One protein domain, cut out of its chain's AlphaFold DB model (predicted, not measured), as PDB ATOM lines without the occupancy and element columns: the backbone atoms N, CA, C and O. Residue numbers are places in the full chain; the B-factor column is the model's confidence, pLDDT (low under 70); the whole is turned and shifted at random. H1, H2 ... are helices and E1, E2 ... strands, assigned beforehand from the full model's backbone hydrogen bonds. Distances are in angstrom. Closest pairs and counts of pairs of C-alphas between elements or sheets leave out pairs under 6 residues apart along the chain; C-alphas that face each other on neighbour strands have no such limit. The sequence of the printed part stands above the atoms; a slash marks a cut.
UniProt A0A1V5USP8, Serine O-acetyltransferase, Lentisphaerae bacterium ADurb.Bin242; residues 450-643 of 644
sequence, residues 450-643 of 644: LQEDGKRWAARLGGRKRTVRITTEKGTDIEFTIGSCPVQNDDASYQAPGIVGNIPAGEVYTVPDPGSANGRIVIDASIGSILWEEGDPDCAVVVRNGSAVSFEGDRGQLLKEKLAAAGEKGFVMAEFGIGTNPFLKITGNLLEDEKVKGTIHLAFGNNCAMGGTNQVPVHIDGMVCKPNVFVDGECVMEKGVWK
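AT A GLANCE: This is residues 450 to 643 of the 644 residues of the protein "Serine O-acetyltransferase" of Lentisphaerae bacterium ADurb.Bin242 (UniProt A0A1V5USP8). Two strongly twisted antiparallel sheets stand face to face as a sandwich, their strands crossed at 56 degrees: E8 E7 E6 E2 E1 E12 E13 is the larger, E3 E5 E9 E10 E11 the smaller. H1 packs on E3 and E5 of the smaller sheet, while H2, far from H1, packs on E7 and E8 of the larger. The printed part has 194 residues with four named helices and thirteen named strands, in the order H1, E1 to E8, H2, H3, E9, H4, E10 to E13; the class is mixed. It is compact, with a radius of gyration of the C-alphas of 15.3 A, and rounded, spanning 41 by 35 by 34 A.

IN THESE COORDINATES: For the larger sheet, look at E1 at residues 466 to 471, E2 at 477 to 482, E6 at 518 to 523, E7 at 539 to 544, 17.0 A long, E8 at 547 to 552, E12 at 628 to 631 and E13 at 634 to 638, which ends at C-alpha 638 (-23.873, 18.523, 19.451). The smaller holds E3 at 488 to 490, E5 at 507 to 510, E9 at 573 to 579, 17.9 A long, E10 at 600 to 605 and E11 at 619 to 624. E4, residues 500 to 502, pairs with no named strand. Find C-alpha 450 at (-34.504, 31.474, 29.835); from there H1 runs 16.0 A to residue 461. H2 is residues 554 to 564, 15.3 A, H3 568 to 571 and H4 590 to 593.

HOW THE PARTS SIT: In the larger sheet E6, E7 and E8 form a meander, each strand the antiparallel neighbour of the one before; look for N 521 and O 541 at 2.8 A, and N 542 and O 550 at 2.9 A. In the hairpin E1 and E2, N 468 and O 480 are 2.8 A apart. In the smaller sheet's hairpin E10 and E11, N 602 and O 622 are 3.1 A apart. Between the sheets, the closest C-alphas of E6 and E11 are Ile 523 and Val 624, 5.2 A. H1 is over E3 and E5, at a height over the sheet of 8.5 A; its closest C-alpha pair with E3 is Gly 454 and Asn 489, 5.7 A. H2 on one face of the larger sheet makes two layers, helix over sheet, at a height of 8.5 A. H2 and H3 touch at C-alphas 563 and 570, 4.8 A. H4 only grazes the smaller sheet. In H1 and H2 every O i to N i+4 pair is within hydrogen-bond range; H3 and H4 are too short for one.

THE WHOLE: The farthest C-alphas, Pro 497 and Gly 553, are 45.1 A apart. The printed part has no cut; the long links are E6 to E7 and E10 to E11. Mean pLDDT of the printed part is 95.2, and no printed residue is under 70.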
ATOM      1  N   LEU A 450     -35.846  30.955  30.124       95.00
ATOM      2  CA  LEU A 450     -34.504  31.474  29.835       95.00
ATOM      3  C   LEU A 450     -33.613  31.454  31.080       95.00
ATOM      4  O   LEU A 450     -32.442  31.091  31.007       95.00
ATOM      5  N   GLN A 451     -34.169  31.775  32.248       94.81
ATOM      6  CA  GLN A 451     -33.435  31.715  33.504       94.81
ATOM      7  C   GLN A 451     -33.022  30.279  33.874       94.81
ATOM      8  O   GLN A 451     -31.920  30.064  34.385       94.81
ATOM      9  N   GLU A 452     -33.890  29.288  33.662       95.44
ATOM     10  CA  GLU A 452     -33.570  27.879  33.912       95.44
ATOM     11  C   GLU A 452     -32.492  27.360  32.952       95.44
ATOM     12  O   GLU A 452     -31.509  26.754  33.390       95.44
ATOM     13  N   ASP A 453     -32.630  27.659  31.660       94.62
ATOM     14  CA  ASP A 453     -31.626  27.349  30.642       94.62
ATOM     15  C   ASP A 453     -30.279  28.022  30.971       94.62
ATOM     16  O   ASP A 453     -29.226  27.379  30.916       94.62
ATOM     17  N   GLY A 454     -30.312  29.273  31.433       94.62
ATOM     18  CA  GLY A 454     -29.149  30.003  31.924       94.62
ATOM     19  C   GLY A 454     -28.461  29.329  33.110       94.62
ATOM     20  O   GLY A 454     -27.239  29.174  33.116       94.62
ATOM     21  N   LYS A 455     -29.228  28.841  34.095       95.31
ATOM     22  CA  LYS A 455     -28.687  28.081  35.240       95.31
ATOM     23  C   LYS A 455     -28.000  26.788  34.795       95.31
ATOM     24  O   LYS A 455     -26.933  26.466  35.323       95.31
ATOM     25  N   ARG A 456     -28.571  26.063  33.824       95.56
ATOM     26  CA  ARG A 456     -27.966  24.838  33.266       95.56
ATOM     27  C   ARG A 456     -26.614  25.134  32.623       95.56
ATOM     28  O   ARG A 456     -25.637  24.448  32.920       95.56
ATOM     29  N   TRP A 457     -26.529  26.180  31.805       96.25
ATOM     30  CA  TRP A 457     -25.266  26.580  31.182       96.25
ATOM     31  C   TRP A 457     -24.252  27.132  32.179       96.25
ATOM     32  O   TRP A 457     -23.088  26.732  32.146       96.25
ATOM     33  N   ALA A 458     -24.676  27.971  33.124       94.00
ATOM     34  CA  ALA A 458     -23.802  28.491  34.170       94.00
ATOM     35  C   ALA A 458     -23.195  27.371  35.031       94.00
ATOM     36  O   ALA A 458     -22.030  27.459  35.412       94.00
ATOM     37  N   ALA A 459     -23.928  26.279  35.283       93.94
ATOM     38  CA  ALA A 459     -23.395  25.111  35.986       93.94
ATOM     39  C   ALA A 459     -22.291  24.381  35.196       93.94
ATOM     40  O   ALA A 459     -21.387  23.786  35.790       93.94
ATOM     41  N   ARG A 460     -22.344  24.427  33.859       94.94
ATOM     42  CA  ARG A 460     -21.346  23.804  32.978       94.94
ATOM     43  C   ARG A 460     -20.131  24.698  32.748       94.94
ATOM     44  O   ARG A 460     -19.011  24.195  32.759       94.94
ATOM     45  N   LEU A 461     -20.345  26.001  32.584       95.00
ATOM     46  CA  LEU A 461     -19.303  26.966  32.225       95.00
ATOM     47  C   LEU A 461     -18.643  27.642  33.439       95.00
ATOM     48  O   LEU A 461     -17.477  28.016  33.374       95.00
ATOM     49  N   GLY A 462     -19.369  27.799  34.547       88.56
ATOM     50  CA  GLY A 462     -18.946  28.587  35.704       88.56
ATOM     51  C   GLY A 462     -18.280  27.800  36.839       88.56
ATOM     52  O   GLY A 462     -18.063  26.585  36.789       88.56
ATOM     53  N   GLY A 463     -17.952  28.528  37.912       83.56
ATOM     54  CA  GLY A 463     -17.526  27.986  39.211       83.56
ATOM     55  C   GLY A 463     -16.059  27.554  39.327       83.56
ATOM     56  O   GLY A 463     -15.543  27.474  40.438       83.56
ATOM     57  N   ARG A 464     -15.365  27.293  38.215       90.81
ATOM     58  CA  ARG A 464     -13.918  27.020  38.175       90.81
ATOM     59  C   ARG A 464     -13.368  27.236  36.768       90.81
ATOM     60  O   ARG A 464     -14.137  27.411  35.832       90.81
ATOM     61  N   LYS A 465     -12.044  27.147  36.616       95.44
ATOM     62  CA  LYS A 465     -11.405  27.142  35.300       95.44
ATOM     63  C   LYS A 465     -11.831  25.910  34.490       95.44
ATOM     64  O   LYS A 465     -11.783  24.796  35.017       95.44
ATOM     65  N   ARG A 466     -12.236  26.115  33.238       97.12
ATOM     66  CA  ARG A 466     -12.689  25.074  32.298       97.12
ATOM     67  C   ARG A 466     -11.979  25.219  30.961       97.12
ATOM     68  O   ARG A 466     -11.618  26.333  30.587       97.12
ATOM     69  N   THR A 467     -11.820  24.115  30.239       98.19
ATOM     70  CA  THR A 467     -11.371  24.132  28.837       98.19
ATOM     71  C   THR A 467     -12.578  23.973  27.928       98.19
ATOM     72  O   THR A 467     -13.329  23.011  28.077       98.19
ATOM     73  N   VAL A 468     -12.771  24.905  27.001       98.56
ATOM     74  CA  VAL A 468     -13.833  24.873  25.995       98.56
ATOM     75  C   VAL A 468     -13.204  24.570  24.646       98.56
ATOM     76  O   VAL A 468     -12.258  25.242  24.244       98.56
ATOM     77  N   ARG A 469     -13.754  23.588  23.931       98.56
ATOM     78  CA  ARG A 469     -13.429  23.334  22.526       98.56
ATOM     79  C   ARG A 469     -14.695  23.370  21.689       98.56
ATOM     80  O   ARG A 469     -15.700  22.770  22.059       98.56
ATOM     81  N   ILE A 470     -14.636  24.053  20.556       98.69
ATOM     82  CA  ILE A 470     -15.750  24.188  19.621       98.69
ATOM     83  C   ILE A 470     -15.334  23.586  18.291       98.69
ATOM     84  O   ILE A 470     -14.278  23.939  17.769       98.69
ATOM     85  N   THR A 471     -16.187  22.733  17.723       98.56
ATOM     86  CA  THR A 471     -16.001  22.217  16.364       98.56
ATOM     87  C   THR A 471     -17.254  22.356  15.505       98.56
ATOM     88  O   THR A 471     -18.373  22.299  16.014       98.56
ATOM     89  N   THR A 472     -17.094  22.512  14.190       98.31
ATOM     90  CA  THR A 472     -18.201  22.460  13.215       98.31
ATOM     91  C   THR A 472     -17.822  21.610  12.005       98.31
ATOM     92  O   THR A 472     -16.644  21.452  11.686       98.31
ATOM     93  N   GLU A 473     -18.818  21.105  11.272       96.62
ATOM     94  CA  GLU A 473     -18.587  20.431   9.979       96.62
ATOM     95  C   GLU A 473     -17.973  21.375   8.932       96.62
ATOM     96  O   GLU A 473     -17.274  20.930   8.026       96.62
ATOM     97  N   LYS A 474     -18.193  22.687   9.089       95.88
ATOM     98  CA  LYS A 474     -17.650  23.743   8.229       95.88
ATOM     99  C   LYS A 474     -16.184  24.090   8.521       95.88
ATOM    100  O   LYS A 474     -15.595  24.876   7.787       95.88
ATOM    101  N   GLY A 475     -15.575  23.491   9.547       96.81
ATOM    102  CA  GLY A 475     -14.141  23.617   9.823       96.81
ATOM    103  C   GLY A 475     -13.768  24.595  10.936       96.81
ATOM    104  O   GLY A 475     -12.597  24.965  11.035       96.81
ATOM    105  N   THR A 476     -14.718  25.006  11.781       98.50
ATOM    106  CA  THR A 476     -14.372  25.562  13.096       98.50
ATOM    107  C   THR A 476     -13.700  24.460  13.912       98.50
ATOM    108  O   THR A 476     -14.233  23.355  14.000       98.50
ATOM    109  N   ASP A 477     -12.545  24.758  14.493       98.56
ATOM    110  CA  ASP A 477     -11.869  23.961  15.518       98.56
ATOM    111  C   ASP A 477     -11.030  24.927  16.356       98.56
ATOM    112  O   ASP A 477      -9.950  25.360  15.940       98.56
ATOM    113  N   ILE A 478     -11.582  25.354  17.489       98.69
ATOM    114  CA  ILE A 478     -10.950  26.315  18.394       98.69
ATOM    115  C   ILE A 478     -11.061  25.836  19.834       98.69
ATOM    116  O   ILE A 478     -12.107  25.346  20.257       98.69
ATOM    117  N   GLU A 479      -9.975  26.002  20.584       98.69
ATOM    118  CA  GLU A 479      -9.890  25.685  22.005       98.69
ATOM    119  C   GLU A 479      -9.436  26.916  22.795       98.69
ATOM    120  O   GLU A 479      -8.569  27.668  22.342       98.69
ATOM    121  N   PHE A 480     -10.028  27.134  23.967       98.56
ATOM    122  CA  PHE A 480      -9.663  28.186  24.916       98.56
ATOM    123  C   PHE A 480     -10.043  27.782  26.339       98.56
ATOM    124  O   PHE A 480     -10.767  26.810  26.554       98.56
ATOM    125  N   THR A 481      -9.575  28.533  27.334       98.38
ATOM    126  CA  THR A 481     -10.014  28.351  28.720       98.38
ATOM    127  C   THR A 481     -10.940  29.480  29.151       98.38
ATOM    128  O   THR A 481     -10.855  30.585  28.630       98.38
ATOM    129  N   ILE A 482     -11.836  29.201  30.093       97.31
ATOM    130  CA  ILE A 482     -12.719  30.182  30.741       97.31
ATOM    131  C   ILE A 482     -12.619  30.034  32.260       97.31
ATOM    132  O   ILE A 482     -12.186  28.989  32.754       97.31
ATOM    133  N   GLY A 483     -13.081  31.041  33.000       94.31
ATOM    134  CA  GLY A 483     -13.175  31.019  34.464       94.31
ATOM    135  C   GLY A 483     -12.550  32.234  35.151       94.31
ATOM    136  O   GLY A 483     -12.743  32.400  36.353       94.31
ATOM    137  N   SER A 484     -11.838  33.094  34.410       92.94
ATOM    138  CA  SER A 484     -11.347  34.383  34.931       92.94
ATOM    139  C   SER A 484     -12.451  35.435  35.071       92.94
ATOM    140  O   SER A 484     -12.309  36.377  35.848       92.94
ATOM    141  N   CYS A 485     -13.547  35.282  34.329       94.44
ATOM    142  CA  CYS A 485     -14.706  36.172  34.355       94.44
ATOM    143  C   CYS A 485     -15.974  35.380  34.715       94.44
ATOM    144  O   CYS A 485     -16.033  34.173  34.462       94.44
ATOM    145  N   PRO A 486     -16.974  36.025  35.343       93.38
ATOM    146  CA  PRO A 486     -18.236  35.372  35.660       93.38
ATOM    147  C   PRO A 486     -19.027  35.059  34.386       93.38
ATOM    148  O   PRO A 486     -19.014  35.833  33.431       93.38
ATOM    149  N   VAL A 487     -19.770  33.951  34.418       95.25
ATOM    150  CA  VAL A 487     -20.783  33.645  33.403       95.25
ATOM    151  C   VAL A 487     -21.984  34.558  33.627       95.25
ATOM    152  O   VAL A 487     -22.467  34.679  34.755       95.25
ATOM    153  N   GLN A 488     -22.457  35.188  32.559       94.06
ATOM    154  CA  GLN A 488     -23.625  36.060  32.556       94.06
ATOM    155  C   GLN A 488     -24.776  35.408  31.795       94.06
ATOM    156  O   GLN A 488     -24.569  34.496  30.998       94.06
ATOM    157  N   ASN A 489     -25.994  35.852  32.093       94.31
ATOM    158  CA  ASN A 489     -27.215  35.317  31.514       94.31
ATOM    159  C   ASN A 489     -28.195  36.460  31.250       94.31
ATOM    160  O   ASN A 489     -28.578  37.160  32.190       94.31
ATOM    161  N   ASP A 490     -28.605  36.615  29.998       94.19
ATOM    162  CA  ASP A 490     -29.685  37.504  29.593       94.19
ATOM    163  C   ASP A 490     -30.993  36.708  29.495       94.19
ATOM    164  O   ASP A 490     -31.278  36.055  28.490       94.19
ATOM    165  N   ASP A 491     -31.783  36.737  30.571       93.94
ATOM    166  CA  ASP A 491     -33.016  35.959  30.724       93.94
ATOM    167  C   ASP A 491     -34.304  36.766  30.517       93.94
ATOM    168  O   ASP A 491     -35.384  36.302  30.882       93.94
ATOM    169  N   ALA A 492     -34.215  37.972  29.945       93.94
ATOM    170  CA  ALA A 492     -35.328  38.922  29.854       93.94
ATOM    171  C   ALA A 492     -35.950  39.328  31.209       93.94
ATOM    172  O   ALA A 492     -37.008  39.956  31.219       93.94
ATOM    173  N   SER A 493     -35.345  39.021  32.363       94.44
ATOM    174  CA  SER A 493     -35.887  39.415  33.668       94.44
ATOM    175  C   SER A 493     -35.337  40.771  34.122       94.44
ATOM    176  O   SER A 493     -34.406  40.864  34.923       94.44
ATOM    177  N   TYR A 494     -35.973  41.856  33.679       95.38
ATOM    178  CA  TYR A 494     -35.575  43.241  33.973       95.38
ATOM    179  C   TYR A 494     -36.499  43.918  34.992       95.38
ATOM    180  O   TYR A 494     -36.835  45.095  34.873       95.38
ATOM    181  N   GLN A 495     -36.939  43.159  35.994       94.81
ATOM    182  CA  GLN A 495     -37.953  43.590  36.963       94.81
ATOM    183  C   GLN A 495     -37.378  44.434  38.111       94.81
ATOM    184  O   GLN A 495     -38.097  45.219  38.728       94.81
ATOM    185  N   ALA A 496     -36.087  44.284  38.417       94.25
ATOM    186  CA  ALA A 496     -35.455  45.005  39.515       94.25
ATOM    187  C   ALA A 496     -35.035  46.434  39.098       94.25
ATOM    188  O   ALA A 496     -34.557  46.629  37.976       94.25
ATOM    189  N   PRO A 497     -35.159  47.437  39.992       93.81
ATOM    190  CA  PRO A 497     -34.643  48.786  39.762       93.81
ATOM    191  C   PRO A 497     -33.173  48.791  39.324       93.81
ATOM    192  O   PRO A 497     -32.349  48.067  39.884       93.81
ATOM    193  N   GLY A 498     -32.837  49.620  38.334       93.75
ATOM    194  CA  GLY A 498     -31.474  49.736  37.807       93.75
ATOM    195  C   GLY A 498     -31.062  48.635  36.822       93.75
ATOM    196  O   GLY A 498     -29.941  48.688  36.310       93.75
ATOM    197  N   ILE A 499     -31.937  47.671  36.516       93.69
ATOM    198  CA  ILE A 499     -31.696  46.650  35.489       93.69
ATOM    199  C   ILE A 499     -32.272  47.108  34.148       93.69
ATOM    200  O   ILE A 499     -33.428  47.516  34.051       93.69
ATOM    201  N   VAL A 500     -31.439  47.051  33.108       94.31
ATOM    202  CA  VAL A 500     -31.825  47.312  31.718       94.31
ATOM    203  C   VAL A 500     -31.103  46.309  30.837       94.31
ATOM    204  O   VAL A 500     -29.880  46.209  30.955       94.31
ATOM    205  N   GLY A 501     -31.847  45.616  29.978       92.56
ATOM    206  CA  GLY A 501     -31.312  44.697  28.972       92.56
ATOM    207  C   GLY A 501     -31.916  44.928  27.586       92.56
ATOM    208  O   GLY A 501     -32.616  45.921  27.357       92.56
ATOM    209  N   ASN A 502     -31.624  44.021  26.659       94.00
ATOM    210  CA  ASN A 502     -32.068  44.116  25.274       94.00
ATOM    211  C   ASN A 502     -33.198  43.116  25.007       94.00
ATOM    212  O   ASN A 502     -33.158  41.987  25.472       94.00
ATOM    213  N   ILE A 503     -34.203  43.526  24.236       94.31
ATOM    214  CA  ILE A 503     -35.248  42.635  23.729       94.31
ATOM    215  C   ILE A 503     -35.110  42.549  22.197       94.31
ATOM    216  O   ILE A 503     -35.067  43.599  21.551       94.31
ATOM    217  N   PRO A 504     -35.076  41.345  21.588       94.75
ATOM    218  CA  PRO A 504     -35.205  40.015  22.201       94.75
ATOM    219  C   PRO A 504     -34.059  39.688  23.161       94.75
ATOM    220  O   PRO A 504     -32.973  40.222  22.984       94.75
ATOM    221  N   ALA A 505     -34.315  38.814  24.137       94.25
ATOM    222  CA  ALA A 505     -33.320  38.288  25.078       94.25
ATOM    223  C   ALA A 505     -33.079  36.790  24.847       94.25
ATOM    224  O   ALA A 505     -33.800  36.148  24.069       94.25
ATOM    225  N   GLY A 506     -32.105  36.229  25.556       94.94
ATOM    226  CA  GLY A 506     -31.857  34.794  25.599       94.94
ATOM    227  C   GLY A 506     -30.439  34.442  25.200       94.94
ATOM    228  O   GLY A 506     -30.200  33.919  24.114       94.94
ATOM    229  N   GLU A 507     -29.517  34.629  26.133       95.19
ATOM    230  CA  GLU A 507     -28.097  34.416  25.891       95.19
ATOM    231  C   GLU A 507     -27.354  34.062  27.179       95.19
ATOM    232  O   GLU A 507     -27.643  34.616  28.238       95.19
ATOM    233  N   VAL A 508     -26.373  33.164  27.088       96.62
ATOM    234  CA  VAL A 508     -25.414  32.894  28.165       96.62
ATOM    235  C   VAL A 508     -24.009  33.106  27.639       96.62
ATOM    236  O   VAL A 508     -23.608  32.428  26.697       96.62
ATOM    237  N   TYR A 509     -23.245  33.987  28.276       96.75
ATOM    238  CA  TYR A 509     -21.941  34.398  27.764       96.75
ATOM    239  C   TYR A 509     -20.888  34.565  28.858       96.75
ATOM    240  O   TYR A 509     -21.176  34.732  30.047       96.75
ATOM    241  N   THR A 510     -19.626  34.463  28.451       96.88
ATOM    242  CA  THR A 510     -18.449  34.687  29.296       96.88
ATOM    243  C   THR A 510     -17.266  35.143  28.449       96.88
ATOM    244  O   THR A 510     -17.241  34.993  27.230       96.88
ATOM    245  N   VAL A 511     -16.230  35.649  29.110       97.19
ATOM    246  CA  VAL A 511     -14.975  36.049  28.469       97.19
ATOM    247  C   VAL A 511     -13.989  34.869  28.453       97.19
ATOM    248  O   VAL A 511     -13.766  34.262  29.508       97.19
ATOM    249  N   PRO A 512     -13.372  34.537  27.302       97.38
ATOM    250  CA  PRO A 512     -12.221  33.639  27.246       97.38
ATOM    251  C   PRO A 512     -11.042  34.168  28.070       97.38
ATOM    252  O   PRO A 512     -10.726  35.357  28.037       97.38
ATOM    253  N   ASP A 513     -10.347  33.290  28.790       96.56
ATOM    254  CA  ASP A 513      -9.173  33.666  29.571       96.56
ATOM    255  C   ASP A 513      -8.104  34.278  28.644       96.56
ATOM    256  O   ASP A 513      -7.804  33.695  27.590       96.56
ATOM    257  N   PRO A 514      -7.479  35.407  29.031       94.81
ATOM    258  CA  PRO A 514      -6.507  36.096  28.193       94.81
ATOM    259  C   PRO A 514      -5.401  35.170  27.679       94.81
ATOM    260  O   PRO A 514      -4.749  34.461  28.445       94.81
ATOM    261  N   GLY A 515      -5.177  35.189  26.365       95.06
ATOM    262  CA  GLY A 515      -4.114  34.417  25.721       95.06
ATOM    263  C   GLY A 515      -4.393  32.922  25.534       95.06
ATOM    264  O   GLY A 515      -3.552  32.230  24.966       95.06
ATOM    265  N   SER A 516      -5.542  32.406  25.984       97.44
ATOM    266  CA  SER A 516      -5.818  30.962  25.954       97.44
ATOM    267  C   SER A 516      -6.285  30.441  24.590       97.44
ATOM    268  O   SER A 516      -6.049  29.276  24.273       97.44
ATOM    269  N   ALA A 517      -6.919  31.289  23.773       98.12
ATOM    270  CA  ALA A 517      -7.594  30.840  22.561       98.12
ATOM    271  C   ALA A 517      -6.651  30.540  21.394       98.12
ATOM    272  O   ALA A 517      -5.830  31.378  21.010       98.12
ATOM    273  N   ASN A 518      -6.798  29.351  20.807       98.62
ATOM    274  CA  ASN A 518      -6.025  28.888  19.661       98.62
ATOM    275  C   ASN A 518      -6.892  28.030  18.735       98.62
ATOM    276  O   ASN A 518      -7.534  27.080  19.181       98.62
ATOM    277  N   GLY A 519      -6.882  28.339  17.438       98.38
ATOM    278  CA  GLY A 519      -7.576  27.537  16.433       98.38
ATOM    279  C   GLY A 519      -8.163  28.350  15.290       98.38
ATOM    280  O   GLY A 519      -7.708  29.454  14.989       98.38
ATOM    281  N   ARG A 520      -9.167  27.780  14.627       98.44
ATOM    282  CA  ARG A 520      -9.869  28.366  13.483       98.44
ATOM    283  C   ARG A 520     -11.351  28.500  13.804       98.44
ATOM    284  O   ARG A 520     -11.970  27.546  14.260       98.44
ATOM    285  N   ILE A 521     -11.915  29.662  13.511       98.50
ATOM    286  CA  ILE A 521     -13.345  29.949  13.605       98.50
ATOM    287  C   ILE A 521     -13.865  30.119  12.187       98.50
ATOM    288  O   ILE A 521     -13.313  30.919  11.439       98.50
ATOM    289  N   VAL A 522     -14.907  29.385  11.815       98.31
ATOM    290  CA  VAL A 522     -15.666  29.611  10.584       98.31
ATOM    291  C   VAL A 522     -16.981  30.272  10.970       98.31
ATOM    292  O   VAL A 522     -17.800  29.663  11.654       98.31
ATOM    293  N   ILE A 523     -17.129  31.530  10.565       97.69
ATOM    294  CA  ILE A 523     -18.322  32.342  10.776       97.69
ATOM    295  C   ILE A 523     -19.223  32.150   9.561       97.69
ATOM    296  O   ILE A 523     -18.837  32.484   8.436       97.69
ATOM    297  N   ASP A 524     -20.403  31.591   9.797       95.75
ATOM    298  CA  ASP A 524     -21.314  31.115   8.757       95.75
ATOM    299  C   ASP A 524     -22.690  31.795   8.760       95.75
ATOM    300  O   ASP A 524     -23.582  31.415   8.001       95.75
ATOM    301  N   ALA A 525     -22.840  32.826   9.589       95.25
ATOM    302  CA  ALA A 525     -23.981  33.734   9.613       95.25
ATOM    303  C   ALA A 525     -23.498  35.169   9.900       95.25
ATOM    304  O   ALA A 525     -22.396  35.532   9.482       95.25
ATOM    305  N   SER A 526     -24.302  35.997  10.567       94.69
ATOM    306  CA  SER A 526     -24.063  37.428  10.819       94.69
ATOM    307  C   SER A 526     -22.709  37.768  11.461       94.69
ATOM    308  O   SER A 526     -22.172  37.008  12.269       94.69
ATOM    309  N   ILE A 527     -22.162  38.940  11.094       94.62
ATOM    310  CA  ILE A 527     -20.928  39.511  11.663       94.62
ATOM    311  C   ILE A 527     -21.148  40.991  11.986       94.62
ATOM    312  O   ILE A 527     -21.081  41.830  11.085       94.62
ATOM    313  N   GLY A 528     -21.359  41.343  13.254       89.31
ATOM    314  CA  GLY A 528     -21.597  42.733  13.660       89.31
ATOM    315  C   GLY A 528     -22.608  43.459  12.766       89.31
ATOM    316  O   GLY A 528     -23.751  43.047  12.618       89.31
ATOM    317  N   SER A 529     -22.149  44.548  12.137       85.88
ATOM    318  CA  SER A 529     -22.915  45.361  11.178       85.88
ATOM    319  C   SER A 529     -22.632  45.053   9.701       85.88
ATOM    320  O   SER A 529     -22.995  45.842   8.829       85.88
ATOM    321  N   ILE A 530     -21.918  43.967   9.393       89.75
ATOM    322  CA  ILE A 530     -21.670  43.537   8.013       89.75
ATOM    323  C   ILE A 530     -22.940  42.850   7.508       89.75
ATOM    324  O   ILE A 530     -23.365  41.856   8.092       89.75
ATOM    325  N   LEU A 531     -23.517  43.384   6.425       86.62
ATOM    326  CA  LEU A 531     -24.704  42.815   5.785       86.62
ATOM    327  C   LEU A 531     -24.481  41.335   5.459       86.62
ATOM    328  O   LEU A 531     -23.402  40.944   5.006       86.62
ATOM    329  N   TRP A 532     -25.511  40.541   5.721       93.00
ATOM    330  CA  TRP A 532     -25.517  39.112   5.475       93.00
ATOM    331  C   TRP A 532     -26.926  38.659   5.122       93.00
ATOM    332  O   TRP A 532     -27.888  39.050   5.787       93.00
ATOM    333  N   GLU A 533     -27.021  37.804   4.115       90.31
ATOM    334  CA  GLU A 533     -28.225  37.053   3.786       90.31
ATOM    335  C   GLU A 533     -27.923  35.550   3.770       90.31
ATOM    336  O   GLU A 533     -26.785  35.110   3.571       90.31
ATOM    337  N   GLU A 534     -28.954  34.733   3.988       89.12
ATOM    338  CA  GLU A 534     -28.801  33.282   3.958       89.12
ATOM    339  C   GLU A 534     -28.264  32.820   2.594       89.12
ATOM    340  O   GLU A 534     -28.860  33.075   1.548       89.12
ATOM    341  N   GLY A 535     -27.133  32.113   2.616       87.94
ATOM    342  CA  GLY A 535     -26.431  31.654   1.415       87.94
ATOM    343  C   GLY A 535     -25.179  32.461   1.067       87.94
ATOM    344  O   GLY A 535     -24.398  32.002   0.231       87.94
ATOM    345  N   ASP A 536     -24.942  33.598   1.726       92.06
ATOM    346  CA  ASP A 536     -23.678  34.320   1.595       92.06
ATOM    347  C   ASP A 536     -22.481  33.445   2.009       92.06
ATOM    348  O   ASP A 536     -22.597  32.637   2.938       92.06
ATOM    349  N   PRO A 537     -21.303  33.614   1.373       94.06
ATOM    350  CA  PRO A 537     -20.122  32.828   1.699       94.06
ATOM    351  C   PRO A 537     -19.711  32.934   3.174       94.06
ATOM    352  O   PRO A 537     -19.678  34.020   3.769       94.06
ATOM    353  N   ASP A 538     -19.320  31.793   3.738       96.06
ATOM    354  CA  ASP A 538     -18.685  31.721   5.050       96.06
ATOM    355  C   ASP A 538     -17.333  32.462   5.027       96.06
ATOM    356  O   ASP A 538     -16.659  32.549   3.994       96.06
ATOM    357  N   CYS A 539     -16.884  32.950   6.182       96.69
ATOM    358  CA  CYS A 539     -15.523  33.459   6.347       96.69
ATOM    359  C   CYS A 539     -14.815  32.756   7.498       96.69
ATOM    360  O   CYS A 539     -15.463  32.236   8.405       96.69
ATOM    361  N   ALA A 540     -13.483  32.762   7.494       97.81
ATOM    362  CA  ALA A 540     -12.719  32.135   8.562       97.81
ATOM    363  C   ALA A 540     -11.726  33.084   9.222       97.81
ATOM    364  O   ALA A 540     -11.100  33.916   8.567       97.81
ATOM    365  N   VAL A 541     -11.555  32.914  10.530       98.31
ATOM    366  CA  VAL A 541     -10.616  33.662  11.359       98.31
ATOM    367  C   VAL A 541      -9.714  32.671  12.083       98.31
ATOM    368  O   VAL A 541     -10.190  31.755  12.752       98.31
ATOM    369  N   VAL A 542      -8.399  32.835  11.955       98.62
ATOM    370  CA  VAL A 542      -7.424  32.047  12.722       98.62
ATOM    371  C   VAL A 542      -7.034  32.837  13.958       98.62
ATOM    372  O   VAL A 542      -6.593  33.979  13.840       98.62
ATOM    373  N   VAL A 543      -7.151  32.215  15.126       98.62
ATOM    374  CA  VAL A 543      -6.811  32.790  16.429       98.62
ATOM    375  C   VAL A 543      -5.573  32.089  16.978       98.62
ATOM    376  O   VAL A 543      -5.471  30.861  16.940       98.62
ATOM    377  N   ARG A 544      -4.608  32.866  17.475       98.31
ATOM    378  CA  ARG A 544      -3.413  32.369  18.167       98.31
ATOM    379  C   ARG A 544      -3.160  33.205  19.407       98.31
ATOM    380  O   ARG A 544      -3.171  34.431  19.323       98.31
ATOM    381  N   ASN A 545      -2.889  32.547  20.530       97.50
ATOM    382  CA  ASN A 545      -2.641  33.197  21.818       97.50
ATOM    383  C   ASN A 545      -3.695  34.271  22.148       97.50
ATOM    384  O   ASN A 545      -3.355  35.385  22.541       97.50
ATOM    385  N   GLY A 546      -4.978  33.960  21.946       97.06
ATOM    386  CA  GLY A 546      -6.088  34.864  22.264       97.06
ATOM    387  C   GLY A 546      -6.389  35.957  21.234       97.06
ATOM    388  O   GLY A 546      -7.352  36.689  21.442       97.06
ATOM    389  N   SER A 547      -5.631  36.070  20.139       98.12
ATOM    390  CA  SER A 547      -5.823  37.128  19.135       98.12
ATOM    391  C   SER A 547      -6.002  36.582  17.723       98.12
ATOM    392  O   SER A 547      -5.334  35.627  17.322       98.12
ATOM    393  N   ALA A 548      -6.882  37.206  16.942       98.00
ATOM    394  CA  ALA A 548      -7.036  36.930  15.521       98.00
ATOM    395  C   ALA A 548      -5.775  37.348  14.742       98.00
ATOM    396  O   ALA A 548      -5.300  38.477  14.856       98.00
ATOM    397  N   VAL A 549      -5.232  36.433  13.937       98.00
ATOM    398  CA  VAL A 549      -3.984  36.619  13.174       98.00
ATOM    399  C   VAL A 549      -4.157  36.464  11.663       98.00
ATOM    400  O   VAL A 549      -3.304  36.914  10.902       98.00
ATOM    401  N   SER A 550      -5.241  35.829  11.210       97.75
ATOM    402  CA  SER A 550      -5.560  35.666   9.788       97.75
ATOM    403  C   SER A 550      -7.064  35.712   9.570       97.75
ATOM    404  O   SER A 550      -7.819  35.246  10.420       97.75
ATOM    405  N   PHE A 551      -7.464  36.243   8.418       98.19
ATOM    406  CA  PHE A 551      -8.848  36.394   7.988       98.19
ATOM    407  C   PHE A 551      -8.960  35.899   6.548       98.19
ATOM    408  O   PHE A 551      -8.138  36.268   5.707       98.19
ATOM    409  N   GLU A 552      -9.951  35.065   6.264       97.19
ATOM    410  CA  GLU A 552     -10.190  34.450   4.958       97.19
ATOM    411  C   GLU A 552     -11.609  34.754   4.476       97.19
ATOM    412  O   GLU A 552     -12.542  34.784   5.278       97.19
ATOM    413  N   GLY A 553     -11.765  34.947   3.165       95.50
ATOM    414  CA  GLY A 553     -13.015  35.390   2.546       95.50
ATOM    415  C   GLY A 553     -13.230  36.903   2.656       95.50
ATOM    416  O   GLY A 553     -12.667  37.570   3.529       95.50
ATOM    417  N   ASP A 554     -14.060  37.448   1.770       94.19
ATOM    418  CA  ASP A 554     -14.282  38.897   1.653       94.19
ATOM    419  C   ASP A 554     -14.866  39.489   2.941       94.19
ATOM    420  O   ASP A 554     -14.386  40.499   3.456       94.19
ATOM    421  N   ARG A 555     -15.834  38.789   3.544       94.69
ATOM    422  CA  ARG A 555     -16.433  39.165   4.835       94.69
ATOM    423  C   ARG A 555     -15.413  39.134   5.978       94.69
ATOM    424  O   ARG A 555     -15.452  39.988   6.862       94.69
ATOM    425  N   GLY A 556     -14.450  38.211   5.921       96.00
ATOM    426  CA  GLY A 556     -13.331  38.153   6.858       96.00
ATOM    427  C   GLY A 556     -12.403  39.364   6.731       96.00
ATOM    428  O   GLY A 556     -11.970  39.909   7.746       96.00
ATOM    429  N   GLN A 557     -12.127  39.834   5.509       96.31
ATOM    430  CA  GLN A 557     -11.339  41.058   5.309       96.31
ATOM    431  C   GLN A 557     -12.067  42.298   5.834       96.31
ATOM    432  O   GLN A 557     -11.454  43.115   6.516       96.31
ATOM    433  N   LEU A 558     -13.380  42.402   5.620       95.25
ATOM    434  CA  LEU A 558     -14.182  43.496   6.181       95.25
ATOM    435  C   LEU A 558     -14.174  43.490   7.717       95.25
ATOM    436  O   LEU A 558     -14.058  44.543   8.348       95.25
ATOM    437  N   LEU A 559     -14.255  42.306   8.336       96.12
ATOM    438  CA  LEU A 559     -14.095  42.165   9.783       96.12
ATOM    439  C   LEU A 559     -12.708  42.649  10.230       96.12
ATOM    440  O   LEU A 559     -12.608  43.450  11.158       96.12
ATOM    441  N   LYS A 560     -11.642  42.229   9.538       97.25
ATOM    442  CA  LYS A 560     -10.269  42.670   9.822       97.25
ATOM    443  C   LYS A 560     -10.136  44.189   9.782       97.25
ATOM    444  O   LYS A 560      -9.533  44.758  10.685       97.25
ATOM    445  N   GLU A 561     -10.688  44.839   8.760       95.31
ATOM    446  CA  GLU A 561     -10.652  46.298   8.609       95.31
ATOM    447  C   GLU A 561     -11.335  47.007   9.782       95.31
ATOM    448  O   GLU A 561     -10.766  47.936  10.361       95.31
ATOM    449  N   LYS A 562     -12.518  46.531  10.191       94.00
ATOM    450  CA  LYS A 562     -13.252  47.095  11.333       94.00
ATOM    451  C   LYS A 562     -12.502  46.906  12.655       94.00
ATOM    452  O   LYS A 562     -12.445  47.841  13.449       94.00
ATOM    453  N   LEU A 563     -11.899  45.738  12.889       95.75
ATOM    454  CA  LEU A 563     -11.113  45.477  14.103       95.75
ATOM    455  C   LEU A 563      -9.803  46.278  14.127       95.75
ATOM    456  O   LEU A 563      -9.428  46.810  15.172       95.75
ATOM    457  N   ALA A 564      -9.139  46.426  12.975       94.88
ATOM    458  CA  ALA A 564      -7.887  47.174  12.841       94.88
ATOM    459  C   ALA A 564      -8.019  48.644  13.266       94.88
ATOM    460  O   ALA A 564      -7.044  49.232  13.737       94.88
ATOM    461  N   ALA A 565      -9.220  49.223  13.162       90.12
ATOM    462  CA  ALA A 565      -9.505  50.582  13.617       90.12
ATOM    463  C   ALA A 565      -9.238  50.791  15.123       90.12
ATOM    464  O   ALA A 565      -9.008  51.919  15.554       90.12
ATOM    465  N   ALA A 566      -9.222  49.716  15.922       91.31
ATOM    466  CA  ALA A 566      -8.898  49.741  17.348       91.31
ATOM    467  C   ALA A 566      -7.458  49.289  17.679       91.31
ATOM    468  O   ALA A 566      -7.121  49.105  18.853       91.31
ATOM    469  N   GLY A 567      -6.602  49.108  16.669       94.00
ATOM    470  CA  GLY A 567      -5.235  48.611  16.830       94.00
ATOM    471  C   GLY A 567      -5.168  47.133  17.233       94.00
ATOM    472  O   GLY A 567      -6.134  46.388  17.095       94.00
ATOM    473  N   GLU A 568      -4.018  46.692  17.756       94.06
ATOM    474  CA  GLU A 568      -3.766  45.275  18.089       94.06
ATOM    475  C   GLU A 568      -4.797  44.687  19.063       94.06
ATOM    476  O   GLU A 568      -5.199  43.531  18.940       94.06
ATOM    477  N   LYS A 569      -5.279  45.507  20.000       95.88
ATOM    478  CA  LYS A 569      -6.292  45.111  20.982       95.88
ATOM    479  C   LYS A 569      -7.675  44.870  20.372       95.88
ATOM    480  O   LYS A 569      -8.490  44.210  21.010       95.88
ATOM    481  N   GLY A 570      -7.944  45.367  19.163       96.19
ATOM    482  CA  GLY A 570      -9.172  45.060  18.428       96.19
ATOM    483  C   GLY A 570      -9.272  43.585  18.040       96.19
ATOM    484  O   GLY A 570     -10.365  43.046  17.968       96.19
ATOM    485  N   PHE A 571      -8.142  42.900  17.858       97.94
ATOM    486  CA  PHE A 571      -8.100  41.499  17.429       97.94
ATOM    487  C   PHE A 571      -8.218  40.486  18.573       97.94
ATOM    488  O   PHE A 571      -8.225  39.284  18.315       97.94
ATOM    489  N   VAL A 572      -8.273  40.940  19.825       97.94
ATOM    490  CA  VAL A 572      -8.361  40.067  21.004       97.94
ATOM    491  C   VAL A 572      -9.750  39.447  21.080       97.94
ATOM    492  O   VAL A 572     -10.746  40.160  20.988       97.94
ATOM    493  N   MET A 573      -9.815  38.132  21.276       97.31
ATOM    494  CA  MET A 573     -11.065  37.409  21.488       97.31
ATOM    495  C   MET A 573     -11.706  37.861  22.807       97.31
ATOM    496  O   MET A 573     -11.091  37.789  23.873       97.31
ATOM    497  N   ALA A 574     -12.921  38.384  22.711       96.75
ATOM    498  CA  ALA A 574     -13.575  39.168  23.748       96.75
ATOM    499  C   ALA A 574     -14.715  38.419  24.437       96.75
ATOM    500  O   ALA A 574     -14.942  38.640  25.625       96.75
ATOM    501  N   GLU A 575     -15.389  37.525  23.718       97.38
ATOM    502  CA  GLU A 575     -16.604  36.876  24.193       97.38
ATOM    503  C   GLU A 575     -16.765  35.478  23.605       97.38
ATOM    504  O   GLU A 575     -16.371  35.212  22.466       97.38
ATOM    505  N   PHE A 576     -17.358  34.603  24.407       98.00
ATOM    506  CA  PHE A 576     -17.982  33.363  23.987       98.00
ATOM    507  C   PHE A 576     -19.412  33.348  24.525       98.00
ATOM    508  O   PHE A 576     -19.599  33.253  25.744       98.00
ATOM    509  N   GLY A 577     -20.384  33.421  23.621       97.44
ATOM    510  CA  GLY A 577     -21.804  33.405  23.946       97.44
ATOM    511  C   GLY A 577     -22.550  32.231  23.321       97.44
ATOM    512  O   GLY A 577     -22.120  31.637  22.330       97.44
ATOM    513  N   ILE A 578     -23.654  31.858  23.962       98.06
ATOM    514  CA  ILE A 578     -24.540  30.759  23.581       98.06
ATOM    515  C   ILE A 578     -25.966  31.296  23.529       98.06
ATOM    516  O   ILE A 578     -26.524  31.680  24.559       98.06
ATOM    517  N   GLY A 579     -26.580  31.247  22.349       97.31
ATOM    518  CA  GLY A 579     -27.974  31.636  22.178       97.31
ATOM    519  C   GLY A 579     -28.913  30.612  22.815       97.31
ATOM    520  O   GLY A 579     -28.713  29.398  22.682       97.31
ATOM    521  N   THR A 580     -29.945  31.085  23.521       96.56
ATOM    522  CA  THR A 580     -30.855  30.249  24.329       96.56
ATOM    523  C   THR A 580     -32.331  30.342  23.941       96.56
ATOM    524  O   THR A 580     -33.123  29.497  24.362       96.56
ATOM    525  N   ASN A 581     -32.718  31.292  23.087       96.44
ATOM    526  CA  ASN A 581     -34.112  31.557  22.751       96.44
ATOM    527  C   ASN A 581     -34.601  30.715  21.551       96.44
ATOM    528  O   ASN A 581     -34.131  30.901  20.426       96.44
ATOM    529  N   PRO A 582     -35.557  29.783  21.746       94.75
ATOM    530  CA  PRO A 582     -35.984  28.848  20.701       94.75
ATOM    531  C   PRO A 582     -36.946  29.448  19.667       94.75
ATOM    532  O   PRO A 582     -37.274  28.773  18.694       94.75
ATOM    533  N   PHE A 583     -37.446  30.667  19.885       94.94
ATOM    534  CA  PHE A 583     -38.398  31.311  18.973       94.94
ATOM    535  C   PHE A 583     -37.741  32.280  17.997       94.94
ATOM    536  O   PHE A 583     -38.421  32.769  17.095       94.94
ATOM    537  N   LEU A 584     -36.453  32.564  18.188       94.88
ATOM    538  CA  LEU A 584     -35.664  33.416  17.309       94.88
ATOM    539  C   LEU A 584     -35.112  32.617  16.130       94.88
ATOM    540  O   LEU A 584     -35.010  31.389  16.175       94.88
ATOM    541  N   LYS A 585     -34.765  33.327  15.061       93.81
ATOM    542  CA  LYS A 585     -34.186  32.759  13.840       93.81
ATOM    543  C   LYS A 585     -33.031  33.632  13.363       93.81
ATOM    544  O   LYS A 585     -32.978  34.809  13.687       93.81
ATOM    545  N   ILE A 586     -32.147  33.057  12.556       93.00
ATOM    546  CA  ILE A 586     -31.078  33.821  11.912       93.00
ATOM    547  C   ILE A 586     -31.690  34.714  10.825       93.00
ATOM    548  O   ILE A 586     -32.455  34.235   9.986       93.00
ATOM    549  N   THR A 587     -31.386  36.008  10.866       90.44
ATOM    550  CA  THR A 587     -31.995  37.040  10.014       90.44
ATOM    551  C   THR A 587     -31.005  37.981   9.346       90.44
ATOM    552  O   THR A 587     -31.427  38.773   8.508       90.44
ATOM    553  N   GLY A 588     -29.724  37.944   9.717       88.56
ATOM    554  CA  GLY A 588     -28.785  39.000   9.333       88.56
ATOM    555  C   GLY A 588     -28.732  40.150  10.340       88.56
ATOM    556  O   GLY A 588     -27.913  41.056  10.188       88.56
ATOM    557  N   ASN A 589     -29.588  40.138  11.372       88.19
ATOM    558  CA  ASN A 589     -29.564  41.112  12.455       88.19
ATOM    559  C   ASN A 589     -28.991  40.477  13.721       88.19
ATOM    560  O   ASN A 589     -29.645  39.678  14.393       88.19
ATOM    561  N   LEU A 590     -27.775  40.893  14.068       88.56
ATOM    562  CA  LEU A 590     -27.025  40.323  15.180       88.56
ATOM    563  C   LEU A 590     -27.772  40.388  16.524       88.56
ATOM    564  O   LEU A 590     -27.677  39.436  17.290       88.56
ATOM    565  N   LEU A 591     -28.585  41.432  16.766       86.62
ATOM    566  CA  LEU A 591     -29.381  41.554  17.996       86.62
ATOM    567  C   LEU A 591     -30.233  40.303  18.258       86.62
ATOM    568  O   LEU A 591     -30.444  39.926  19.412       86.62
ATOM    569  N   GLU A 592     -30.776  39.712  17.195       92.69
ATOM    570  CA  GLU A 592     -31.544  38.477  17.276       92.69
ATOM    571  C   GLU A 592     -30.655  37.242  17.145       92.69
ATOM    572  O   GLU A 592     -30.822  36.290  17.908       92.69
ATOM    573  N   ASP A 593     -29.750  37.243  16.167       93.75
ATOM    574  CA  ASP A 593     -29.033  36.042  15.748       93.75
ATOM    575  C   ASP A 593     -28.185  35.445  16.884       93.75
ATOM    576  O   ASP A 593     -28.163  34.222  17.052       93.75
ATOM    577  N   GLU A 594     -27.567  36.297  17.714       93.75
ATOM    578  CA  GLU A 594     -26.745  35.904  18.875       93.75
ATOM    579  C   GLU A 594     -27.547  35.158  19.957       93.75
ATOM    580  O   GLU A 594     -27.009  34.394  20.755       93.75
ATOM    581  N   LYS A 595     -28.876  35.305  19.936       95.50
ATOM    582  CA  LYS A 595     -29.794  34.752  20.939       95.50
ATOM    583  C   LYS A 595     -30.495  33.479  20.475       95.50
ATOM    584  O   LYS A 595     -31.236  32.867  21.248       95.50
ATOM    585  N   VAL A 596     -30.288  33.052  19.230       96.44
ATOM    586  CA  VAL A 596     -30.952  31.873  18.656       96.44
ATOM    587  C   VAL A 596     -30.523  30.598  19.383       96.44
ATOM    588  O   VAL A 596     -29.341  30.288  19.503       96.44
ATOM    589  N   LYS A 597     -31.486  29.801  19.860       96.12
ATOM    590  CA  LYS A 597     -31.169  28.583  20.616       96.12
ATOM    591  C   LYS A 597     -30.289  27.623  19.816       96.12
ATOM    592  O   LYS A 597     -30.684  27.147  18.753       96.12
ATOM    593  N   GLY A 598     -29.140  27.266  20.388       96.25
ATOM    594  CA  GLY A 598     -28.233  26.277  19.795       96.25
ATOM    595  C   GLY A 598     -27.216  26.848  18.809       96.25
ATOM    596  O   GLY A 598     -26.486  26.077  18.187       96.25
ATOM    597  N   THR A 599     -27.141  28.168  18.668       97.62
ATOM    598  CA  THR A 599     -25.996  28.843  18.048       97.62
ATOM    599  C   THR A 599     -25.008  29.298  19.114       97.62
ATOM    600  O   THR A 599     -25.283  29.246  20.318       97.62
ATOM    601  N   ILE A 600     -23.829  29.704  18.659       98.19
ATOM    602  CA  ILE A 600     -22.863  30.429  19.479       98.19
ATOM    603  C   ILE A 600     -22.387  31.651  18.703       98.19
ATOM    604  O   ILE A 600     -22.425  31.661  17.468       98.19
ATOM    605  N   HIS A 601     -21.831  32.617  19.412       97.88
ATOM    606  CA  HIS A 601     -21.040  33.690  18.824       97.88
ATOM    607  C   HIS A 601     -19.715  33.830  19.546       97.88
ATOM    608  O   HIS A 601     -19.576  33.530  20.735       97.88
ATOM    609  N   LEU A 602     -18.723  34.259  18.776       97.94
ATOM    610  CA  LEU A 602     -17.397  34.591  19.264       97.94
ATOM    611  C   LEU A 602     -17.100  36.033  18.867       97.94
ATOM    612  O   LEU A 602     -17.101  36.350  17.674       97.94
ATOM    613  N   ALA A 603     -16.836  36.887  19.852       97.19
ATOM    614  CA  ALA A 603     -16.585  38.304  19.611       97.19
ATOM    615  C   ALA A 603     -15.104  38.660  19.677       97.19
ATOM    616  O   ALA A 603     -14.306  37.991  20.341       97.19
ATOM    617  N   PHE A 604     -14.749  39.779  19.047       97.94
ATOM    618  CA  PHE A 604     -13.431  40.402  19.148       97.94
ATOM    619  C   PHE A 604     -13.530  41.857  19.612       97.94
ATOM    620  O   PHE A 604     -14.457  42.579  19.242       97.94
ATOM    621  N   GLY A 605     -12.546  42.302  20.394       96.56
ATOM    622  CA  GLY A 605     -12.440  43.672  20.889       96.56
ATOM    623  C   GLY A 605     -12.760  43.818  22.379       96.56
ATOM    624  O   GLY A 605     -12.100  43.219  23.227       96.56
ATOM    625  N   ASN A 606     -13.698  44.699  22.720       94.31
ATOM    626  CA  ASN A 606     -13.943  45.140  24.090       94.31
ATOM    627  C   ASN A 606     -14.601  44.042  24.926       94.31
ATOM    628  O   ASN A 606     -15.606  43.485  24.502       94.31
ATOM    629  N   ASN A 607     -14.096  43.780  26.132       94.50
ATOM    630  CA  ASN A 607     -14.728  42.842  27.066       94.50
ATOM    631  C   ASN A 607     -14.912  43.382  28.494       94.50
ATOM    632  O   ASN A 607     -15.229  42.628  29.415       94.50
ATOM    633  N   CYS A 608     -14.752  44.691  28.701       90.94
ATOM    634  CA  CYS A 608     -14.797  45.290  30.036       90.94
ATOM    635  C   CYS A 608     -16.181  45.217  30.689       90.94
ATOM    636  O   CYS A 608     -16.269  44.981  31.893       90.94
ATOM    637  N   ALA A 609     -17.258  45.364  29.911       84.31
ATOM    638  CA  ALA A 609     -18.624  45.220  30.424       84.31
ATOM    639  C   ALA A 609     -18.912  43.795  30.943       84.31
ATOM    640  O   ALA A 609     -19.798  43.609  31.776       84.31
ATOM    641  N   MET A 610     -18.121  42.809  30.504       90.31
ATOM    642  CA  MET A 610     -18.266  41.402  30.869       90.31
ATOM    643  C   MET A 610     -17.324  40.935  31.991       90.31
ATOM    644  O   MET A 610     -17.345  39.768  32.379       90.31
ATOM    645  N   GLY A 611     -16.497  41.839  32.529       89.94
ATOM    646  CA  GLY A 611     -15.498  41.541  33.563       89.94
ATOM    647  C   GLY A 611     -14.072  41.326  33.041       89.94
ATOM    648  O   GLY A 611     -13.167  41.102  33.843       89.94
ATOM    649  N   GLY A 612     -13.853  41.418  31.726       92.62
ATOM    650  CA  GLY A 612     -12.524  41.368  31.121       92.62
ATOM    651  C   GLY A 612     -11.747  42.687  31.241       92.62
ATOM    652  O   GLY A 612     -12.243  43.703  31.729       92.62
ATOM    653  N   THR A 613     -10.493  42.686  30.784       93.25
ATOM    654  CA  THR A 613      -9.568  43.830  30.918       93.25
ATOM    655  C   THR A 613      -9.239  44.533  29.597       93.25
ATOM    656  O   THR A 613      -8.436  45.467  29.585       93.25
ATOM    657  N   ASN A 614      -9.794  44.085  28.468       94.38
ATOM    658  CA  ASN A 614      -9.501  44.646  27.153       94.38
ATOM    659  C   ASN A 614     -10.481  45.775  26.815       94.38
ATOM    660  O   ASN A 614     -11.621  45.533  26.428       94.38
ATOM    661  N   GLN A 615     -10.020  47.020  26.954       93.81
ATOM    662  CA  GLN A 615     -10.811  48.214  26.667       93.81
ATOM    663  C   GLN A 615     -10.430  48.808  25.307       93.81
ATOM    664  O   GLN A 615      -9.338  49.356  25.146       93.81
ATOM    665  N   VAL A 616     -11.345  48.720  24.342       93.25
ATOM    666  CA  VAL A 616     -11.218  49.271  22.981       93.25
ATOM    667  C   VAL A 616     -12.581  49.755  22.464       93.25
ATOM    668  O   VAL A 616     -13.606  49.331  22.992       93.25
ATOM    669  N   PRO A 617     -12.648  50.637  21.452       86.94
ATOM    670  CA  PRO A 617     -13.919  51.177  20.953       86.94
ATOM    671  C   PRO A 617     -14.680  50.241  19.993       86.94
ATOM    672  O   PRO A 617     -15.625  50.682  19.347       86.94
ATOM    673  N   VAL A 618     -14.272  48.974  19.863       89.69
ATOM    674  CA  VAL A 618     -14.914  47.983  18.983       89.69
ATOM    675  C   VAL A 618     -15.291  46.740  19.774       89.69
ATOM    676  O   VAL A 618     -14.537  46.322  20.649       89.69
ATOM    677  N   HIS A 619     -16.436  46.156  19.455       93.06
ATOM    678  CA  HIS A 619     -16.878  44.836  19.891       93.06
ATOM    679  C   HIS A 619     -17.668  44.256  18.717       93.06
ATOM    680  O   HIS A 619     -18.613  44.903  18.257       93.06
ATOM    681  N   ILE A 620     -17.195  43.155  18.135       94.44
ATOM    682  CA  ILE A 620     -17.791  42.590  16.920       94.44
ATOM    683  C   ILE A 620     -17.908  41.079  17.052       94.44
ATOM    684  O   ILE A 620     -16.894  40.379  17.065       94.44
ATOM    685  N   ASP A 621     -19.146  40.614  17.071       95.38
ATOM    686  CA  ASP A 621     -19.536  39.213  17.128       95.38
ATOM    687  C   ASP A 621     -19.533  38.563  15.752       95.38
ATOM    688  O   ASP A 621     -19.922  39.174  14.751       95.38
ATOM    689  N   GLY A 622     -19.112  37.301  15.715       96.56
ATOM    690  CA  GLY A 622     -19.270  36.412  14.574       96.56
ATOM    691  C   GLY A 622     -20.088  35.183  14.951       96.56
ATOM    692  O   GLY A 622     -19.709  34.440  15.860       96.56
ATOM    693  N   MET A 623     -21.182  34.957  14.226       97.38
ATOM    694  CA  MET A 623     -22.096  33.840  14.461       97.38
ATOM    695  C   MET A 623     -21.546  32.508  13.943       97.38
ATOM    696  O   MET A 623     -21.061  32.415  12.816       97.38
ATOM    697  N   VAL A 624     -21.689  31.451  14.742       97.56
ATOM    698  CA  VAL A 624     -21.370  30.074  14.352       97.56
ATOM    699  C   VAL A 624     -22.590  29.186  14.581       97.56
ATOM    700  O   VAL A 624     -23.047  28.972  15.709       97.56
ATOM    701  N   CYS A 625     -23.114  28.635  13.492       96.62
ATOM    702  CA  CYS A 625     -24.301  27.800  13.497       96.62
ATOM    703  C   CYS A 625     -23.949  26.318  13.674       96.62
ATOM    704  O   CYS A 625     -22.905  25.829  13.242       96.62
ATOM    705  N   LYS A 626     -24.869  25.573  14.304       96.19
ATOM    706  CA  LYS A 626     -24.773  24.116  14.516       96.19
ATOM    707  C   LYS A 626     -23.412  23.645  15.087       96.19
ATOM    708  O   LYS A 626     -22.856  22.667  14.576       96.19
ATOM    709  N   PRO A 627     -22.858  24.281  16.137       98.06
ATOM    710  CA  PRO A 627     -21.583  23.866  16.702       98.06
ATOM    711  C   PRO A 627     -21.715  22.586  17.530       98.06
ATOM    712  O   PRO A 627     -22.766  22.276  18.098       98.06
ATOM    713  N   ASN A 628     -20.606  21.863  17.642       98.50
ATOM    714  CA  ASN A 628     -20.355  20.980  18.767       98.50
ATOM    715  C   ASN A 628     -19.550  21.763  19.803       98.50
ATOM    716  O   ASN A 628     -18.520  22.345  19.462       98.50
ATOM    717  N   VAL A 629     -19.991  21.752  21.056       98.50
ATOM    718  CA  VAL A 629     -19.295  22.408  22.167       98.50
ATOM    719  C   VAL A 629     -18.889  21.346  23.173       98.50
ATOM    720  O   VAL A 629     -19.716  20.543  23.615       98.50
ATOM    721  N   PHE A 630     -17.613  21.352  23.538       98.50
ATOM    722  CA  PHE A 630     -17.022  20.470  24.531       98.50
ATOM    723  C   PHE A 630     -16.520  21.291  25.712       98.50
ATOM    724  O   PHE A 630     -15.846  22.298  25.511       98.50
ATOM    725  N   VAL A 631     -16.810  20.844  26.931       97.81
ATOM    726  CA  VAL A 631     -16.303  21.444  28.172       97.81
ATOM    727  C   VAL A 631     -15.551  20.370  28.946       97.81
ATOM    728  O   VAL A 631     -16.117  19.333  29.272       97.81
ATOM    729  N   ASP A 632     -14.262  20.592  29.200       96.88
ATOM    730  CA  ASP A 632     -13.339  19.611  29.794       96.88
ATOM    731  C   ASP A 632     -13.375  18.237  29.079       96.88
ATOM    732  O   ASP A 632     -13.229  17.184  29.697       96.88
ATOM    733  N   GLY A 633     -13.597  18.248  27.757       95.00
ATOM    734  CA  GLY A 633     -13.709  17.051  26.913       95.00
ATOM    735  C   GLY A 633     -15.104  16.410  26.852       95.00
ATOM    736  O   GLY A 633     -15.332  15.552  26.000       95.00
ATOM    737  N   GLU A 634     -16.059  16.831  27.684       97.31
ATOM    738  CA  GLU A 634     -17.453  16.370  27.632       97.31
ATOM    739  C   GLU A 634     -18.236  17.153  26.571       97.31
ATOM    740  O   GLU A 634     -18.243  18.381  26.582       97.31
ATOM    741  N   CYS A 635     -18.924  16.459  25.661       97.50
ATOM    742  CA  CYS A 635     -19.791  17.091  24.664       97.50
ATOM    743  C   CYS A 635     -21.072  17.619  25.329       97.50
ATOM    744  O   CYS A 635     -21.960  16.840  25.676       97.50
ATOM    745  N   VAL A 636     -21.170  18.941  25.474       97.62
ATOM    746  CA  VAL A 636     -22.308  19.641  26.094       97.62
ATOM    747  C   VAL A 636     -23.295  20.206  25.067       97.62
ATOM    748  O   VAL A 636     -24.442  20.497  25.398       97.62
ATOM    749  N   MET A 637     -22.880  20.318  23.806       98.19
ATOM    750  CA  MET A 637     -23.739  20.626  22.664       98.19
ATOM    751  C   MET A 637     -23.256  19.834  21.452       98.19
ATOM    752  O   MET A 637     -22.051  19.761  21.217       98.19
ATOM    753  N   GLU A 638     -24.174  19.254  20.684       98.00
ATOM    754  CA  GLU A 638     -23.873  18.523  19.451       98.00
ATOM    755  C   GLU A 638     -24.738  19.047  18.308       98.00
ATOM    756  O   GLU A 638     -25.964  18.970  18.367       98.00
ATOM    757  N   LYS A 639     -24.105  19.585  17.263       97.06
ATOM    758  CA  LYS A 639     -24.766  20.197  16.098       97.06
ATOM    759  C   LYS A 639     -25.866  21.200  16.481       97.06
ATOM    760  O   LYS A 639     -26.931  21.232  15.866       97.06
ATOM    761  N   GLY A 640     -25.616  21.999  17.518       95.88
ATOM    762  CA  GLY A 640     -26.570  22.957  18.088       95.88
ATOM    763  C   GLY A 640     -27.597  22.369  19.067       95.88
ATOM    764  O   GLY A 640     -28.310  23.115  19.733       95.88
ATOM    765  N   VAL A 641     -27.666  21.046  19.224       97.25
ATOM    766  CA  VAL A 641     -28.557  20.389  20.190       97.25
ATOM    767  C   VAL A 641     -27.872  20.303  21.548       97.25
ATOM    768  O   VAL A 641     -26.794  19.729  21.691       97.25
ATOM    769  N   TRP A 642     -28.502  20.876  22.566       96.12
ATOM    770  CA  TRP A 642     -27.961  20.922  23.921       96.12
ATOM    771  C   TRP A 642     -28.014  19.559  24.618       96.12
ATOM    772  O   TRP A 642     -29.024  18.858  24.547       96.12
ATOM    773  N   LYS A 643     -26.958  19.225  25.366       94.62
ATOM    774  CA  LYS A 643     -26.845  18.029  26.223       94.62
ATOM    775  C   LYS A 643     -26.692  18.364  27.715       94.62
ATOM    776  O   LYS A 643     -26.461  17.464  28.518       94.62
TER     777      LYS A 643